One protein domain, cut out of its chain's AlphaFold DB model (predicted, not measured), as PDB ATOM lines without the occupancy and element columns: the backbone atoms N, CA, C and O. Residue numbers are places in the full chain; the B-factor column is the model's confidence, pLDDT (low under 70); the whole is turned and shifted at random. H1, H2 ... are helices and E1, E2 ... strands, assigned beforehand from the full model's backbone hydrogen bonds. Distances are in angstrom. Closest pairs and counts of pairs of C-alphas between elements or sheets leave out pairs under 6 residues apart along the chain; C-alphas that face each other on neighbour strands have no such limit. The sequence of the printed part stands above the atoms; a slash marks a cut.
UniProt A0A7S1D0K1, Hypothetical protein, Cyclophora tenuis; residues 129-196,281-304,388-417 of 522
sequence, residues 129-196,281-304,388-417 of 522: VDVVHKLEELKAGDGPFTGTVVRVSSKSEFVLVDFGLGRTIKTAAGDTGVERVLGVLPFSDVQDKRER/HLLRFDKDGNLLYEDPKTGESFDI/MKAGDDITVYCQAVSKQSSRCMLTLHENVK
ATOM      1  N   VAL A 129     184.764 211.902 195.880       80.31
ATOM      2  CA  VAL A 129     184.013 212.051 197.153       80.31
ATOM      3  C   VAL A 129     184.229 213.465 197.743       80.31
ATOM      4  O   VAL A 129     185.154 214.152 197.334       80.31
ATOM      5  N   ASP A 130     183.455 213.974 198.691       91.25
ATOM      6  CA  ASP A 130     183.875 215.208 199.387       91.25
ATOM      7  C   ASP A 130     184.982 214.906 200.419       91.25
ATOM      8  O   ASP A 130     185.221 213.746 200.758       91.25
ATOM      9  N   VAL A 131     185.723 215.919 200.880       94.44
ATOM     10  CA  VAL A 131     186.743 215.712 201.925       94.44
ATOM     11  C   VAL A 131     186.036 215.449 203.255       94.44
ATOM     12  O   VAL A 131     185.372 216.332 203.791       94.44
ATOM     13  N   VAL A 132     186.192 214.233 203.775       96.62
ATOM     14  CA  VAL A 132     185.608 213.752 205.037       96.62
ATOM     15  C   VAL A 132     186.667 213.668 206.136       96.62
ATOM     16  O   VAL A 132     186.389 214.000 207.284       96.62
ATOM     17  N   HIS A 133     187.891 213.263 205.789       96.75
ATOM     18  CA  HIS A 133     188.972 213.007 206.740       96.75
ATOM     19  C   HIS A 133     190.147 213.953 206.500       96.75
ATOM     20  O   HIS A 133     190.570 214.151 205.360       96.75
ATOM     21  N   LYS A 134     190.710 214.516 207.574       96.81
ATOM     22  CA  LYS A 134     191.933 215.322 207.495       96.81
ATOM     23  C   LYS A 134     193.160 214.462 207.756       96.81
ATOM     24  O   LYS A 134     193.219 213.737 208.743       96.81
ATOM     25  N   LEU A 135     194.179 214.612 206.917       96.50
ATOM     26  CA  LEU A 135     195.432 213.866 207.018       96.50
ATOM     27  C   LEU A 135     196.149 214.085 208.361       96.50
ATOM     28  O   LEU A 135     196.778 213.169 208.878       96.50
ATOM     29  N   GLU A 136     196.053 215.285 208.936       95.94
ATOM     30  CA  GLU A 136     196.713 215.625 210.205       95.94
ATOM     31  C   GLU A 136     196.151 214.852 211.408       95.94
ATOM     32  O   GLU A 136     196.884 214.621 212.379       95.94
ATOM     33  N   GLU A 137     194.876 214.461 211.325       96.75
ATOM     34  CA  GLU A 137     194.117 213.788 212.381       96.75
ATOM     35  C   GLU A 137     194.271 212.259 212.320       96.75
ATOM     36  O   GLU A 137     194.085 211.598 213.338       96.75
ATOM     37  N   LEU A 138     194.675 211.709 211.165       96.50
ATOM     38  CA  LEU A 138     194.835 210.269 210.970       96.50
ATOM     39  C   LEU A 138     196.120 209.711 211.597       96.50
ATOM     40  O   LEU A 138     197.195 210.323 211.555       96.50
ATOM     41  N   LYS A 139     196.012 208.490 212.120       95.88
ATOM     42  CA  LYS A 139     197.092 207.678 212.691       95.88
ATOM     43  C   LYS A 139     197.139 206.292 212.040       95.88
ATOM     44  O   LYS A 139     196.189 205.833 211.411       95.88
ATOM     45  N   ALA A 140     198.281 205.621 212.185       94.44
ATOM     46  CA  ALA A 140     198.403 204.214 211.811       94.44
ATOM     47  C   ALA A 140     197.450 203.365 212.670       94.44
ATOM     48  O   ALA A 140     197.440 203.513 213.892       94.44
ATOM     49  N   GLY A 141     196.670 202.501 212.025       95.12
ATOM     50  CA  GLY A 141     195.609 201.697 212.630       95.12
ATOM     51  C   GLY A 141     194.204 202.287 212.515       95.12
ATOM     52  O   GLY A 141     193.243 201.572 212.783       95.12
ATOM     53  N   ASP A 142     194.052 203.540 212.078       96.69
ATOM     54  CA  ASP A 142     192.720 204.127 211.904       96.69
ATOM     55  C   ASP A 142     191.935 203.411 210.789       96.69
ATOM     56  O   ASP A 142     192.476 203.061 209.738       96.69
ATOM     57  N   GLY A 143     190.638 203.206 211.006       95.44
ATOM     58  CA  GLY A 143     189.730 202.509 210.095       95.44
ATOM     59  C   GLY A 143     188.634 201.767 210.870       95.44
ATOM     60  O   GLY A 143     188.601 201.839 212.100       95.44
ATOM     61  N   PRO A 144     187.716 201.061 210.192       97.31
ATOM     62  CA  PRO A 144     187.632 200.888 208.743       97.31
ATOM     63  C   PRO A 144     187.099 202.131 208.014       97.31
ATOM     64  O   PRO A 144     186.127 202.750 208.442       97.31
ATOM     65  N   PHE A 145     187.677 202.443 206.855       97.44
ATOM     66  CA  PHE A 145     187.178 203.458 205.925       97.44
ATOM     67  C   PHE A 145     186.643 202.800 204.656       97.44
ATOM     68  O   PHE A 145     187.209 201.825 204.171       97.44
ATOM     69  N   THR A 146     185.562 203.343 204.097       97.00
ATOM     70  CA  THR A 146     185.067 202.922 202.777       97.00
ATOM     71  C   THR A 146     185.607 203.885 201.730       97.00
ATOM     72  O   THR A 146     185.355 205.085 201.816       97.00
ATOM     73  N   GLY A 147     186.364 203.370 200.765       96.50
ATOM     74  CA  GLY A 147     186.953 204.155 199.686       96.50
ATOM     75  C   GLY A 147     186.690 203.549 198.318       96.50
ATOM     76  O   GLY A 147     186.541 202.337 198.185       96.50
ATOM     77  N   THR A 148     186.669 204.391 197.293       96.94
ATOM     78  CA  THR A 148     186.487 203.972 195.903       96.94
ATOM     79  C   THR A 148     187.843 203.895 195.206       96.94
ATOM     80  O   THR A 148     188.661 204.815 195.277       96.94
ATOM     81  N   VAL A 149     188.100 202.800 194.496       96.50
ATOM     82  CA  VAL A 149     189.313 202.623 193.696       96.50
ATOM     83  C   VAL A 149     189.302 203.614 192.534       96.50
ATOM     84  O   VAL A 149     188.489 203.514 191.620       96.50
ATOM     85  N   VAL A 150     190.234 204.564 192.521       95.88
ATOM     86  CA  VAL A 150     190.354 205.555 191.438       95.88
ATOM     87  C   VAL A 150     191.170 204.987 190.288       95.88
ATOM     88  O   VAL A 150     190.832 205.151 189.115       95.88
ATOM     89  N   ARG A 151     192.282 204.325 190.615       95.00
ATOM     90  CA  ARG A 151     193.225 203.818 189.623       95.00
ATOM     91  C   ARG A 151     193.973 202.613 190.159       95.00
ATOM     92  O   ARG A 151     194.462 202.633 191.279       95.00
ATOM     93  N   VAL A 152     194.141 201.620 189.301       94.81
ATOM     94  CA  VAL A 152     195.016 200.471 189.534       94.81
ATOM     95  C   VAL A 152     196.258 200.655 188.667       94.81
ATOM     96  O   VAL A 152     196.137 200.871 187.458       94.81
ATOM     97  N   SER A 153     197.444 200.647 189.274       93.69
ATOM     98  CA  SER A 153     198.720 200.730 188.564       93.69
ATOM     99  C   SER A 153     199.399 199.369 188.595       93.69
ATOM    100  O   SER A 153     199.993 199.001 189.598       93.69
ATOM    101  N   SER A 154     199.342 198.628 187.487       88.31
ATOM    102  CA  SER A 154     200.035 197.338 187.377       88.31
ATOM    103  C   SER A 154     201.554 197.484 187.289       88.31
ATOM    104  O   SER A 154     202.267 196.579 187.677       88.31
ATOM    105  N   LYS A 155     202.055 198.616 186.772       88.81
ATOM    106  CA  LYS A 155     203.501 198.862 186.634       88.81
ATOM    107  C   LYS A 155     204.177 199.144 187.977       88.81
ATOM    108  O   LYS A 155     205.357 198.881 188.125       88.81
ATOM    109  N   SER A 156     203.444 199.757 188.900       88.31
ATOM    110  CA  SER A 156     203.973 200.189 190.198       88.31
ATOM    111  C   SER A 156     203.388 199.390 191.360       88.31
ATOM    112  O   SER A 156     203.593 199.768 192.502       88.31
ATOM    113  N   GLU A 157     202.597 198.359 191.053       92.94
ATOM    114  CA  GLU A 157     202.018 197.421 192.020       92.94
ATOM    115  C   GLU A 157     201.247 198.069 193.183       92.94
ATOM    116  O   GLU A 157     201.298 197.626 194.330       92.94
ATOM    117  N   PHE A 158     200.478 199.121 192.886       95.25
ATOM    118  CA  PHE A 158     199.607 199.766 193.870       95.25
ATOM    119  C   PHE A 158     198.250 200.183 193.296       95.25
ATOM    120  O   PHE A 158     198.066 200.409 192.092       95.25
ATOM    121  N   VAL A 159     197.287 200.346 194.198       96.00
ATOM    122  CA  VAL A 159     195.950 200.881 193.950       96.00
ATOM    123  C   VAL A 159     195.825 202.254 194.608       96.00
ATOM    124  O   VAL A 159     196.135 202.422 195.784       96.00
ATOM    125  N   LEU A 160     195.349 203.249 193.861       97.00
ATOM    126  CA  LEU A 160     194.962 204.549 194.406       97.00
ATOM    127  C   LEU A 160     193.497 204.510 194.817       97.00
ATOM    128  O   LEU A 160     192.623 204.226 193.991       97.00
ATOM    129  N   VAL A 161     193.240 204.838 196.077       97.31
ATOM    130  CA  VAL A 161     191.925 204.742 196.705       97.31
ATOM    131  C   VAL A 161     191.516 206.117 197.209       97.31
ATOM    132  O   VAL A 161     192.264 206.791 197.919       97.31
ATOM    133  N   ASP A 162     190.317 206.539 196.836       97.50
ATOM    134  CA  ASP A 162     189.703 207.763 197.318       97.50
ATOM    135  C   ASP A 162     188.689 207.443 198.414       97.50
ATOM    136  O   ASP A 162     187.616 206.917 198.139       97.50
ATOM    137  N   PHE A 163     189.023 207.776 199.657       97.19
ATOM    138  CA  PHE A 163     188.127 207.638 200.809       97.19
ATOM    139  C   PHE A 163     187.782 208.998 201.437       97.19
ATOM    140  O   PHE A 163     187.405 209.077 202.600       97.19
ATOM    141  N   GLY A 164     187.926 210.092 200.674       96.75
ATOM    142  CA  GLY A 164     187.626 211.444 201.161       96.75
ATOM    143  C   GLY A 164     188.725 212.044 202.041       96.75
ATOM    144  O   GLY A 164     188.433 212.819 202.948       96.75
ATOM    145  N   LEU A 165     189.988 211.699 201.795       97.19
ATOM    146  CA  LEU A 165     191.134 212.246 202.518       97.19
ATOM    147  C   LEU A 165     191.540 213.626 201.970       97.19
ATOM    148  O   LEU A 165     191.645 213.825 200.758       97.19
ATOM    149  N   GLY A 166     191.811 214.582 202.856       96.44
ATOM    150  CA  GLY A 166     192.319 215.906 202.500       96.44
ATOM    151  C   GLY A 166     193.444 216.384 203.413       96.44
ATOM    152  O   GLY A 166     193.504 216.038 204.591       96.44
ATOM    153  N   ARG A 167     194.342 217.200 202.865       94.94
ATOM    154  CA  ARG A 167     195.418 217.891 203.579       94.94
ATOM    155  C   ARG A 167     195.173 219.392 203.586       94.94
ATOM    156  O   ARG A 167     194.703 219.963 202.606       94.94
ATOM    157  N   THR A 168     195.521 220.029 204.685       93.75
ATOM    158  CA  THR A 168     195.545 221.480 204.853       93.75
ATOM    159  C   THR A 168     196.788 222.049 204.172       93.75
ATOM    160  O   THR A 168     197.906 221.625 204.446       93.75
ATOM    161  N   ILE A 169     196.603 223.012 203.272       93.00
ATOM    162  CA  ILE A 169     197.690 223.730 202.604       93.00
ATOM    163  C   ILE A 169     197.599 225.192 202.993       93.00
ATOM    164  O   ILE A 169     196.567 225.837 202.807       93.00
ATOM    165  N   LYS A 170     198.699 225.722 203.521       90.06
ATOM    166  CA  LYS A 170     198.850 227.160 203.722       90.06
ATOM    167  C   LYS A 170     199.196 227.780 202.376       90.06
ATOM    168  O   LYS A 170     200.233 227.472 201.798       90.06
ATOM    169  N   THR A 171     198.311 228.619 201.860       86.75
ATOM    170  CA  THR A 171     198.611 229.421 200.673       86.75
ATOM    171  C   THR A 171     199.536 230.578 201.051       86.75
ATOM    172  O   THR A 171     199.565 231.001 202.208       86.75
ATOM    173  N   ALA A 172     200.268 231.137 200.082       85.44
ATOM    174  CA  ALA A 172     201.141 232.297 200.309       85.44
ATOM    175  C   ALA A 172     200.393 233.524 200.877       85.44
ATOM    176  O   ALA A 172     201.001 234.384 201.508       85.44
ATOM    177  N   ALA A 173     199.071 233.591 200.690       85.69
ATOM    178  CA  ALA A 173     198.206 234.631 201.243       85.69
ATOM    179  C   ALA A 173     197.861 234.429 202.735       85.69
ATOM    180  O   ALA A 173     197.188 235.270 203.322       85.69
ATOM    181  N   GLY A 174     198.293 233.323 203.350       89.75
ATOM    182  CA  GLY A 174     197.936 232.946 204.720       89.75
ATOM    183  C   GLY A 174     196.606 232.193 204.838       89.75
ATOM    184  O   GLY A 174     196.306 231.668 205.910       89.75
ATOM    185  N   ASP A 175     195.839 232.067 203.749       84.44
ATOM    186  CA  ASP A 175     194.594 231.301 203.743       84.44
ATOM    187  C   ASP A 175     194.884 229.798 203.799       84.44
ATOM    188  O   ASP A 175     195.767 229.282 203.102       84.44
ATOM    189  N   THR A 176     194.116 229.084 204.624       90.06
ATOM    190  CA  THR A 176     194.192 227.626 204.763       90.06
ATOM    191  C   THR A 176     193.240 226.967 203.767       90.06
ATOM    192  O   THR A 176     192.027 226.928 203.958       90.06
ATOM    193  N   GLY A 177     193.797 226.468 202.664       90.50
ATOM    194  CA  GLY A 177     193.084 225.630 201.704       90.50
ATOM    195  C   GLY A 177     193.068 224.168 202.142       90.50
ATOM    196  O   GLY A 177     193.906 223.739 202.935       90.50
ATOM    197  N   VAL A 178     192.138 223.382 201.603       92.56
ATOM    198  CA  VAL A 178     192.145 221.920 201.745       92.56
ATOM    199  C   VAL A 178     192.339 221.309 200.364       92.56
ATOM    200  O   VAL A 178     191.526 221.526 199.468       92.56
ATOM    201  N   GLU A 179     193.420 220.557 200.185       93.50
ATOM    202  CA  GLU A 179     193.684 219.789 198.973       93.50
ATOM    203  C   GLU A 179     193.369 218.315 199.208       93.50
ATOM    204  O   GLU A 179     193.683 217.748 200.250       93.50
ATOM    205  N   ARG A 180     192.747 217.676 198.222       93.44
ATOM    206  CA  ARG A 180     192.429 216.255 198.285       93.44
ATOM    207  C   ARG A 180     193.687 215.399 198.129       93.44
ATOM    208  O   ARG A 180     194.498 215.650 197.244       93.44
ATOM    209  N   VAL A 181     193.783 214.331 198.911       95.50
ATOM    210  CA  VAL A 181     194.853 213.333 198.834       95.50
ATOM    211  C   VAL A 181     194.237 211.957 198.580       95.50
ATOM    212  O   VAL A 181     193.176 211.640 199.108       95.50
ATOM    213  N   LEU A 182     194.890 211.135 197.758       96.94
ATOM    214  CA  LEU A 182     194.507 209.736 197.555       96.94
ATOM    215  C   LEU A 182     195.347 208.837 198.463       96.94
ATOM    216  O   LEU A 182     196.545 209.070 198.628       96.94
ATOM    217  N   GLY A 183     194.726 207.805 199.027       97.56
ATOM    218  CA  GLY A 183     195.450 206.748 199.722       97.56
ATOM    219  C   GLY A 183     196.074 205.763 198.736       97.56
ATOM    220  O   GLY A 183     195.556 205.562 197.634       97.56
ATOM    221  N   VAL A 184     197.187 205.153 199.132       97.56
ATOM    222  CA  VAL A 184     197.930 204.170 198.336       97.56
ATOM    223  C   VAL A 184     197.819 202.808 199.008       97.56
ATOM    224  O   VAL A 184     198.263 202.652 200.139       97.56
ATOM    225  N   LEU A 185     197.233 201.830 198.323       96.69
ATOM    226  CA  LEU A 185     197.109 200.443 198.774       96.69
ATOM    227  C   LEU A 185     198.081 199.561 197.960       96.69
ATOM    228  O   LEU A 185     197.862 199.418 196.754       96.69
ATOM    229  N   PRO A 186     199.151 199.004 198.558       95.25
ATOM    230  CA  PRO A 186     200.094 198.134 197.853       95.25
ATOM    231  C   PRO A 186     199.446 196.793 197.478       95.25
ATOM    232  O   PRO A 186     198.504 196.348 198.132       95.25
ATOM    233  N   PHE A 187     199.928 196.146 196.414       92.81
ATOM    234  CA  PHE A 187     199.374 194.865 195.950       92.81
ATOM    235  C   PHE A 187     199.656 193.692 196.896       92.81
ATOM    236  O   PHE A 187     198.835 192.773 196.927       92.81
ATOM    237  N   SER A 188     200.740 193.732 197.678       88.94
ATOM    238  CA  SER A 188     201.070 192.717 198.694       88.94
ATOM    239  C   SER A 188     199.889 192.470 199.641       88.94
ATOM    240  O   SER A 188     199.393 191.353 199.762       88.94
ATOM    241  N   ASP A 189     199.307 193.549 200.161       85.94
ATOM    242  CA  ASP A 189     198.167 193.516 201.085       85.94
ATOM    243  C   ASP A 189     196.876 192.987 200.446       85.94
ATOM    244  O   ASP A 189     195.920 192.602 201.129       85.94
ATOM    245  N   VAL A 190     196.805 193.000 199.114       83.69
ATOM    246  CA  VAL A 190     195.675 192.435 198.381       83.69
ATOM    247  C   VAL A 190     195.867 190.925 198.210       83.69
ATOM    248  O   VAL A 190     194.888 190.181 198.286       83.69
ATOM    249  N   GLN A 191     197.103 190.453 198.035       71.81
ATOM    250  CA  GLN A 191     197.420 189.039 197.816       71.81
ATOM    251  C   GLN A 191     197.326 188.192 199.094       71.81
ATOM    252  O   GLN A 191     196.778 187.090 199.024       71.81
ATOM    253  N   ASP A 192     197.694 188.726 200.261       61.09
ATOM    254  CA  ASP A 192     197.726 188.002 201.549       61.09
ATOM    255  C   ASP A 192     196.382 187.389 201.988       61.09
ATOM    256  O   ASP A 192     196.327 186.443 202.782       61.09
ATOM    257  N   LYS A 193     195.244 187.863 201.460       56.50
ATOM    258  CA  LYS A 193     193.939 187.220 201.717       56.50
ATOM    259  C   LYS A 193     193.773 185.868 201.013       56.50
ATOM    260  O   LYS A 193     192.864 185.123 201.389       56.50
ATOM    261  N   ARG A 194     194.600 185.542 200.012       53.81
ATOM    262  CA  ARG A 194     194.576 184.241 199.320       53.81
ATOM    263  C   ARG A 194     195.232 183.138 200.143       53.81
ATOM    264  O   ARG A 194     194.714 182.025 200.161       53.81
ATOM    265  N   GLU A 195     196.304 183.453 200.863       53.16
ATOM    266  CA  GLU A 195     197.143 182.439 201.515       53.16
ATOM    267  C   GLU A 195     196.535 181.848 202.791       53.16
ATOM    268  O   GLU A 195     196.906 180.755 203.202       53.16
ATOM    269  N   ARG A 196     195.510 182.481 203.374       52.16
ATOM    270  CA  ARG A 196     194.803 181.923 204.545       52.16
ATOM    271  C   ARG A 196     193.776 180.836 204.221       52.16
ATOM    272  O   ARG A 196     193.031 180.435 205.114       52.16
ATOM    273  N   HIS A 281     214.771 226.930 206.174       71.50
ATOM    274  CA  HIS A 281     215.185 228.312 205.882       71.50
ATOM    275  C   HIS A 281     215.859 228.474 204.506       71.50
ATOM    276  O   HIS A 281     215.859 229.579 203.958       71.50
ATOM    277  N   LEU A 282     216.371 227.379 203.933       74.69
ATOM    278  CA  LEU A 282     216.964 227.316 202.591       74.69
ATOM    279  C   LEU A 282     215.910 227.097 201.495       74.69
ATOM    280  O   LEU A 282     216.226 227.163 200.309       74.69
ATOM    281  N   LEU A 283     214.651 226.854 201.878       77.81
ATOM    282  CA  LEU A 283     213.534 226.598 200.975       77.81
ATOM    283  C   LEU A 283     212.597 227.810 200.920       77.81
ATOM    284  O   LEU A 283     212.004 228.212 201.920       77.81
ATOM    285  N   ARG A 284     212.419 228.394 199.734       80.38
ATOM    286  CA  ARG A 284     211.528 229.540 199.505       80.38
ATOM    287  C   ARG A 284     210.544 229.257 198.388       80.38
ATOM    288  O   ARG A 284     210.882 228.627 197.396       80.38
ATOM    289  N   PHE A 285     209.328 229.772 198.529       82.75
ATOM    290  CA  PHE A 285     208.361 229.759 197.438       82.75
ATOM    291  C   PHE A 285     208.535 231.003 196.574       82.75
ATOM    292  O   PHE A 285     208.562 232.120 197.103       82.75
ATOM    293  N   ASP A 286     208.627 230.840 195.256       85.06
ATOM    294  CA  ASP A 286     208.517 231.993 194.367       85.06
ATOM    295  C   ASP A 286     207.072 232.498 194.254       85.06
ATOM    296  O   ASP A 286     206.104 231.926 194.757       85.06
ATOM    297  N   LYS A 287     206.931 233.622 193.553       74.38
ATOM    298  CA  LYS A 287     205.651 234.255 193.211       74.38
ATOM    299  C   LYS A 287     204.710 233.364 192.389       74.38
ATOM    300  O   LYS A 287     203.527 233.686 192.299       74.38
ATOM    301  N   ASP A 288     205.233 232.311 191.764       78.69
ATOM    302  CA  ASP A 288     204.477 231.366 190.948       78.69
ATOM    303  C   ASP A 288     204.067 230.116 191.766       78.69
ATOM    304  O   ASP A 288     203.222 229.340 191.316       78.69
ATOM    305  N   GLY A 289     204.559 229.994 193.009       70.06
ATOM    306  CA  GLY A 289     204.211 228.954 193.977       70.06
ATOM    307  C   GLY A 289     205.126 227.727 193.950       70.06
ATOM    308  O   GLY A 289     204.781 226.720 194.572       70.06
ATOM    309  N   ASN A 290     206.266 227.791 193.258       78.62
ATOM    310  CA  ASN A 290     207.238 226.703 193.177       78.62
ATOM    311  C   ASN A 290     208.222 226.746 194.354       78.62
ATOM    312  O   ASN A 290     208.572 227.824 194.830       78.62
ATOM    313  N   LEU A 291     208.662 225.573 194.823       76.50
ATOM    314  CA  LEU A 291     209.612 225.434 195.929       76.50
ATOM    315  C   LEU A 291     211.049 225.519 195.391       76.50
ATOM    316  O   LEU A 291     211.513 224.602 194.714       76.50
ATOM    317  N   LEU A 292     211.748 226.609 195.700       86.12
ATOM    318  CA  LEU A 292     213.145 226.839 195.343       86.12
ATOM    319  C   LEU A 292     214.065 226.592 196.538       86.12
ATOM    320  O   LEU A 292     213.787 227.062 197.639       86.12
ATOM    321  N   TYR A 293     215.178 225.905 196.304       88.19
ATOM    322  CA  TYR A 293     216.313 225.825 197.223       88.19
ATOM    323  C   TYR A 293     217.319 226.931 196.892       88.19
ATOM    324  O   TYR A 293     217.759 227.004 195.748       88.19
ATOM    325  N   GLU A 294     217.675 227.784 197.851       84.56
ATOM    326  CA  GLU A 294     218.687 228.841 197.695       84.56
ATOM    327  C   GLU A 294     219.989 228.386 198.372       84.56
ATOM    328  O   GLU A 294     220.046 228.270 199.593       84.56
ATOM    329  N   ASP A 295     221.026 228.089 197.583       82.62
ATOM    330  CA  ASP A 295     222.320 227.643 198.112       82.62
ATOM    331  C   ASP A 295     223.021 228.811 198.837       82.62
ATOM    332  O   ASP A 295     223.326 229.830 198.206       82.62
ATOM    333  N   PRO A 296     223.322 228.694 200.144       72.44
ATOM    334  CA  PRO A 296     223.871 229.791 200.936       72.44
ATOM    335  C   PRO A 296     225.304 230.169 200.539       72.44
ATOM    336  O   PRO A 296     225.739 231.286 200.828       72.44
ATOM    337  N   LYS A 297     226.052 229.276 199.873       73.75
ATOM    338  CA  LYS A 297     227.434 229.549 199.445       73.75
ATOM    339  C   LYS A 297     227.490 230.297 198.119       73.75
ATOM    340  O   LYS A 297     228.360 231.146 197.932       73.75
ATOM    341  N   THR A 298     226.585 229.982 197.196       81.44
ATOM    342  CA  THR A 298     226.599 230.535 195.832       81.44
ATOM    343  C   THR A 298     225.550 231.625 195.609       81.44
ATOM    344  O   THR A 298     225.722 232.466 194.726       81.44
ATOM    345  N   GLY A 299     224.480 231.647 196.413       84.06
ATOM    346  CA  GLY A 299     223.309 232.502 196.215       84.06
ATOM    347  C   GLY A 299     222.452 232.097 195.008       84.06
ATOM    348  O   GLY A 299     221.586 232.865 194.582       84.06
ATOM    349  N   GLU A 300     222.704 230.928 194.411       76.12
ATOM    350  CA  GLU A 300     221.911 230.407 193.299       76.12
ATOM    351  C   GLU A 300     220.660 229.690 193.826       76.12
ATOM    352  O   GLU A 300     220.712 228.959 194.814       76.12
ATOM    353  N   SER A 301     219.518 229.916 193.168       81.38
ATOM    354  CA  SER A 301     218.245 229.276 193.512       81.38
ATOM    355  C   SER A 301     217.848 228.229 192.470       81.38
ATOM    356  O   SER A 301     217.853 228.505 191.267       81.38
ATOM    357  N   PHE A 302     217.496 227.030 192.934       83.31
ATOM    358  CA  PHE A 302     217.147 225.866 192.119       83.31
ATOM    359  C   PHE A 302     215.709 225.437 192.401       83.31
ATOM    360  O   PHE A 302     215.333 225.276 193.559       83.31
ATOM    361  N   ASP A 303     214.896 225.265 191.359       83.44
ATOM    362  CA  ASP A 303     213.523 224.775 191.505       83.44
ATOM    363  C   ASP A 303     213.548 223.257 191.721       83.44
ATOM    364  O   ASP A 303     214.020 222.500 190.873       83.44
ATOM    365  N   ILE A 304     213.053 222.814 192.873       79.31
ATOM    366  CA  ILE A 304     213.092 221.403 193.276       79.31
ATOM    367  C   ILE A 304     212.089 220.577 192.461       79.31
ATOM    368  O   ILE A 304     212.221 219.361 192.358       79.31
ATOM    369  N   MET A 388     190.431 193.969 191.016       90.31
ATOM    370  CA  MET A 388     190.074 195.333 191.414       90.31
ATOM    371  C   MET A 388     190.016 196.218 190.167       90.31
ATOM    372  O   MET A 388     190.945 196.246 189.355       90.31
ATOM    373  N   LYS A 389     188.903 196.920 189.980       93.50
ATOM    374  CA  LYS A 389     188.683 197.846 188.869       93.50
ATOM    375  C   LYS A 389     188.489 199.254 189.401       93.50
ATOM    376  O   LYS A 389     188.020 199.469 190.513       93.50
ATOM    377  N   ALA A 390     188.840 200.233 188.571       94.38
ATOM    378  CA  ALA A 390     188.509 201.619 188.861       94.38
ATOM    379  C   ALA A 390     186.984 201.763 189.006       94.38
ATOM    380  O   ALA A 390     186.244 201.430 188.077       94.38
ATOM    381  N   GLY A 391     186.539 202.265 190.153       94.94
ATOM    382  CA  GLY A 391     185.142 202.386 190.556       94.94
ATOM    383  C   GLY A 391     184.677 201.366 191.599       94.94
ATOM    384  O   GLY A 391     183.555 201.509 192.069       94.94
ATOM    385  N   ASP A 392     185.491 200.372 191.965       95.56
ATOM    386  CA  ASP A 392     185.127 199.417 193.018       95.56
ATOM    387  C   ASP A 392     185.207 200.076 194.402       95.56
ATOM    388  O   ASP A 392     186.172 200.781 194.700       95.56
ATOM    389  N   ASP A 393     184.222 199.811 195.258       96.06
ATOM    390  CA  ASP A 393     184.232 200.251 196.654       96.06
ATOM    391  C   ASP A 393     184.887 199.192 197.544       96.06
ATOM    392  O   ASP A 393     184.557 198.004 197.481       96.06
ATOM    393  N   ILE A 394     185.820 199.631 198.384       95.69
ATOM    394  CA  ILE A 394     186.632 198.770 199.237       95.69
ATOM    395  C   ILE A 394     186.757 199.322 200.652       95.69
ATOM    396  O   ILE A 394     186.765 200.531 200.878       95.69
ATOM    397  N   THR A 395     186.874 198.409 201.614       96.94
ATOM    398  CA  THR A 395     187.136 198.744 203.014       96.94
ATOM    399  C   THR A 395     188.635 198.697 203.279       96.94
ATOM    400  O   THR A 395     189.265 197.663 203.052       96.94
ATOM    401  N   VAL A 396     189.193 199.810 203.747       97.38
ATOM    402  CA  VAL A 396     190.630 200.005 203.975       97.38
ATOM    403  C   VAL A 396     190.900 200.520 205.386       97.38
ATOM    404  O   VAL A 396     190.054 201.175 205.995       97.38
ATOM    405  N   TYR A 397     192.099 200.250 205.882       97.62
ATOM    406  CA  TYR A 397     192.642 200.761 207.139       97.62
ATOM    407  C   TYR A 397     193.918 201.554 206.839       97.62
ATOM    408  O   TYR A 397     194.615 201.271 205.864       97.62
ATOM    409  N   CYS A 398     194.241 202.554 207.651       97.00
ATOM    410  CA  CYS A 398     195.462 203.339 207.514       97.00
ATOM    411  C   CYS A 398     196.657 202.543 208.046       97.00
ATOM    412  O   CYS A 398     196.825 202.398 209.253       97.00
ATOM    413  N   GLN A 399     197.523 202.063 207.158       95.50
ATOM    414  CA  GLN A 399     198.749 201.358 207.533       95.50
ATOM    415  C   GLN A 399     199.803 202.324 208.090       95.50
ATOM    416  O   GLN A 399     200.390 202.098 209.147       95.50
ATOM    417  N   ALA A 400     200.030 203.428 207.379       95.50
ATOM    418  CA  ALA A 400     200.973 204.465 207.769       95.50
ATOM    419  C   ALA A 400     200.534 205.824 207.218       95.50
ATOM    420  O   ALA A 400     199.973 205.929 206.127       95.50
ATOM    421  N   VAL A 401     200.821 206.884 207.970       95.44
ATOM    422  CA  VAL A 401     200.514 208.262 207.578       95.44
ATOM    423  C   VAL A 401     201.797 209.074 207.641       95.44
ATOM    424  O   VAL A 401     202.385 209.235 208.709       95.44
ATOM    425  N   SER A 402     202.232 209.593 206.494       94.56
ATOM    426  CA  SER A 402     203.360 210.516 206.402       94.56
ATOM    427  C   SER A 402     202.842 211.941 206.252       94.56
ATOM    428  O   SER A 402     202.355 212.334 205.187       94.56
ATOM    429  N   LYS A 403     202.960 212.727 207.326       92.81
ATOM    430  CA  LYS A 403     202.536 214.135 207.341       92.81
ATOM    431  C   LYS A 403     203.407 214.998 206.424       92.81
ATOM    432  O   LYS A 403     202.877 215.832 205.701       92.81
ATOM    433  N   GLN A 404     204.714 214.731 206.391       91.38
ATOM    434  CA  GLN A 404     205.683 215.486 205.590       91.38
ATOM    435  C   GLN A 404     205.454 215.306 204.086       91.38
ATOM    436  O   GLN A 404     205.310 216.283 203.361       91.38
ATOM    437  N   SER A 405     205.351 214.061 203.611       92.56
ATOM    438  CA  SER A 405     205.133 213.789 202.179       92.56
ATOM    439  C   SER A 405     203.662 213.814 201.765       92.56
ATOM    440  O   SER A 405     203.344 213.629 200.593       92.56
ATOM    441  N   SER A 406     202.756 214.050 202.718       92.94
ATOM    442  CA  SER A 406     201.310 214.009 202.515       92.94
ATOM    443  C   SER A 406     200.797 212.698 201.911       92.94
ATOM    444  O   SER A 406     199.880 212.700 201.092       92.94
ATOM    445  N   ARG A 407     201.406 211.567 202.283       94.38
ATOM    446  CA  ARG A 407     201.034 210.236 201.783       94.38
ATOM    447  C   ARG A 407     200.335 209.442 202.881       94.38
ATOM    448  O   ARG A 407     200.775 209.447 204.029       94.38
ATOM    449  N   CYS A 408     199.273 208.732 202.514       97.12
ATOM    450  CA  CYS A 408     198.595 207.774 203.381       97.12
ATOM    451  C   CYS A 408     198.679 206.389 202.738       97.12
ATOM    452  O   CYS A 408     198.141 206.178 201.650       97.12
ATOM    453  N   MET A 409     199.383 205.477 203.403       97.12
ATOM    454  CA  MET A 409     199.450 204.070 203.031       97.12
ATOM    455  C   MET A 409     198.254 203.350 203.641       97.12
ATOM    456  O   MET A 409     197.938 203.538 204.819       97.12
ATOM    457  N   LEU A 410     197.590 202.546 202.830       97.06
ATOM    458  CA  LEU A 410     196.387 201.811 203.169       97.06
ATOM    459  C   LEU A 410     196.677 200.317 203.202       97.06
ATOM    460  O   LEU A 410     197.554 199.848 202.490       97.06
ATOM    461  N   THR A 411     195.888 199.585 203.979       96.50
ATOM    462  CA  THR A 411     195.927 198.126 204.059       96.50
ATOM    463  C   THR A 411     194.517 197.543 204.115       96.50
ATOM    464  O   THR A 411     193.564 198.217 204.515       96.50
ATOM    465  N   LEU A 412     194.362 196.284 203.698       95.62
ATOM    466  CA  LEU A 412     193.107 195.531 203.816       95.62
ATOM    467  C   LEU A 412     193.004 194.733 205.124       95.62
ATOM    468  O   LEU A 412     192.003 194.026 205.326       95.62
ATOM    469  N   HIS A 413     194.032 194.803 205.972       93.06
ATOM    470  CA  HIS A 413     194.110 194.108 207.249       93.06
ATOM    471  C   HIS A 413     193.634 194.999 208.397       93.06
ATOM    472  O   HIS A 413     194.049 196.144 208.524       93.06
ATOM    473  N   GLU A 414     192.796 194.439 209.266       94.06
ATOM    474  CA  GLU A 414     192.303 195.128 210.463       94.06
ATOM    475  C   GLU A 414     193.399 195.279 211.531       94.06
ATOM    476  O   GLU A 414     193.501 196.307 212.196       94.06
ATOM    477  N   ASN A 415     194.283 194.285 211.646       89.75
ATOM    478  CA  ASN A 415     195.363 194.267 212.632       89.75
ATOM    479  C   ASN A 415     196.607 194.995 212.113       89.75
ATOM    480  O   ASN A 415     197.641 194.377 211.848       89.75
ATOM    481  N   VAL A 416     196.508 196.313 211.963       88.62
ATOM    482  CA  VAL A 416     197.653 197.149 211.592       88.62
ATOM    483  C   VAL A 416     198.612 197.244 212.777       88.62
ATOM    484  O   VAL A 416     198.364 197.963 213.745       88.62
ATOM    485  N   LYS A 417     199.738 196.528 212.707       84.69
ATOM    486  CA  LYS A 417     200.839 196.737 213.655       84.69
ATOM    487  C   LYS A 417     201.449 198.118 213.393       84.69
ATOM    488  O   LYS A 417     201.657 198.472 212.229       84.69
TER     489      LYS A 417
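What this domain is: This is residues 129 to 196, 281 to 304 and 388 to 417 of the 522 residues of the protein "Hypothetical protein" of Cyclophora tenuis (UniProt A0A7S1D0K1). The main body is a small closed barrel of five strands, E1, E2, E3, E8 and E7, and the long E2 and E3 hairpin reaches out beyond the ring with its tip. A short helix, H1, is at the end of the barrel away from that tip, and a separate little three-stranded antiparallel sheet, E4, E5, E6, lies off to the side of the tip of the E2 and E3 hairpin, apart from the barrel's strands. The printed part has 122 residues, in the order E1 E2 E3 H1 E4 E5 E6 E7 E8, and its class is mostly strand. The barrel is mixed, and the whole is loose, with a radius of gyration of the C-alphas of 17.8 A and spans of 58 by 29 by 28 A.

Where its parts are: Find C-alpha 145 at (187.178, 203.458, 205.925); from there E1, residues 145 to 153, runs 21.0 A and bends by 65 degrees at residue 150. E2, residues 158 to 170, runs 29.1 A, bends by 82 degrees at residue 163 and ends at C-alpha 170 at (198.850, 227.160, 203.722). E3, residues 176 to 186, covers 30.9 A. E7, residues 393 to 402, covers 23.8 A and bends by 67 degrees at residue 399; E8, residues 407 to 411, covers 13.3 A and ends at C-alpha 411 at (195.927, 198.126, 204.059). H1 is residues 188 to 195, 11.4 A. Look for the short strands E4 at residues 283 to 285, E5 at 291 to 294 and E6 at 301 to 303.

How they stand to each other: E1, E2 and E3 form a meander, each strand the antiparallel neighbour of the one before; look for N 150 and O 160 at 2.8 A, and N 167 and O 179 at 2.8 A. E3 and E8 are parallel, with N 410 and O 184 at 2.8 A. The hairpin E7 and E8 has N 399 and O 409 at 2.8 A. E7 and E1 are antiparallel and close the ring, with N 147 and O 394 at 2.9 A. H1 is on the barrel through residues 188 to 190; its closest C-alpha pair with E8 is Asp 189 and Thr 411, 5.9 A. In H1, 1 of 4 O i to N i+4 pairs and 2 of 5 O i to N i+3 pairs are within hydrogen-bond range. E4, E5 and E6 form a second meander, with N 284 and O 292 at 2.8 A and N 293 and O 302 at 2.8 A. Its strands are apart from those of the barrel.

The domain as a whole: The two C-alphas farthest apart, of Arg 196 and Thr 298, are 58.7 A apart. Two cuts leave out residues 197 to 280 and 305 to 387, with C-alpha gaps of 50.7 A and 34.8 A. Of the links that are printed whole, none is long. Confidence is under 70 at residues 192 to 196.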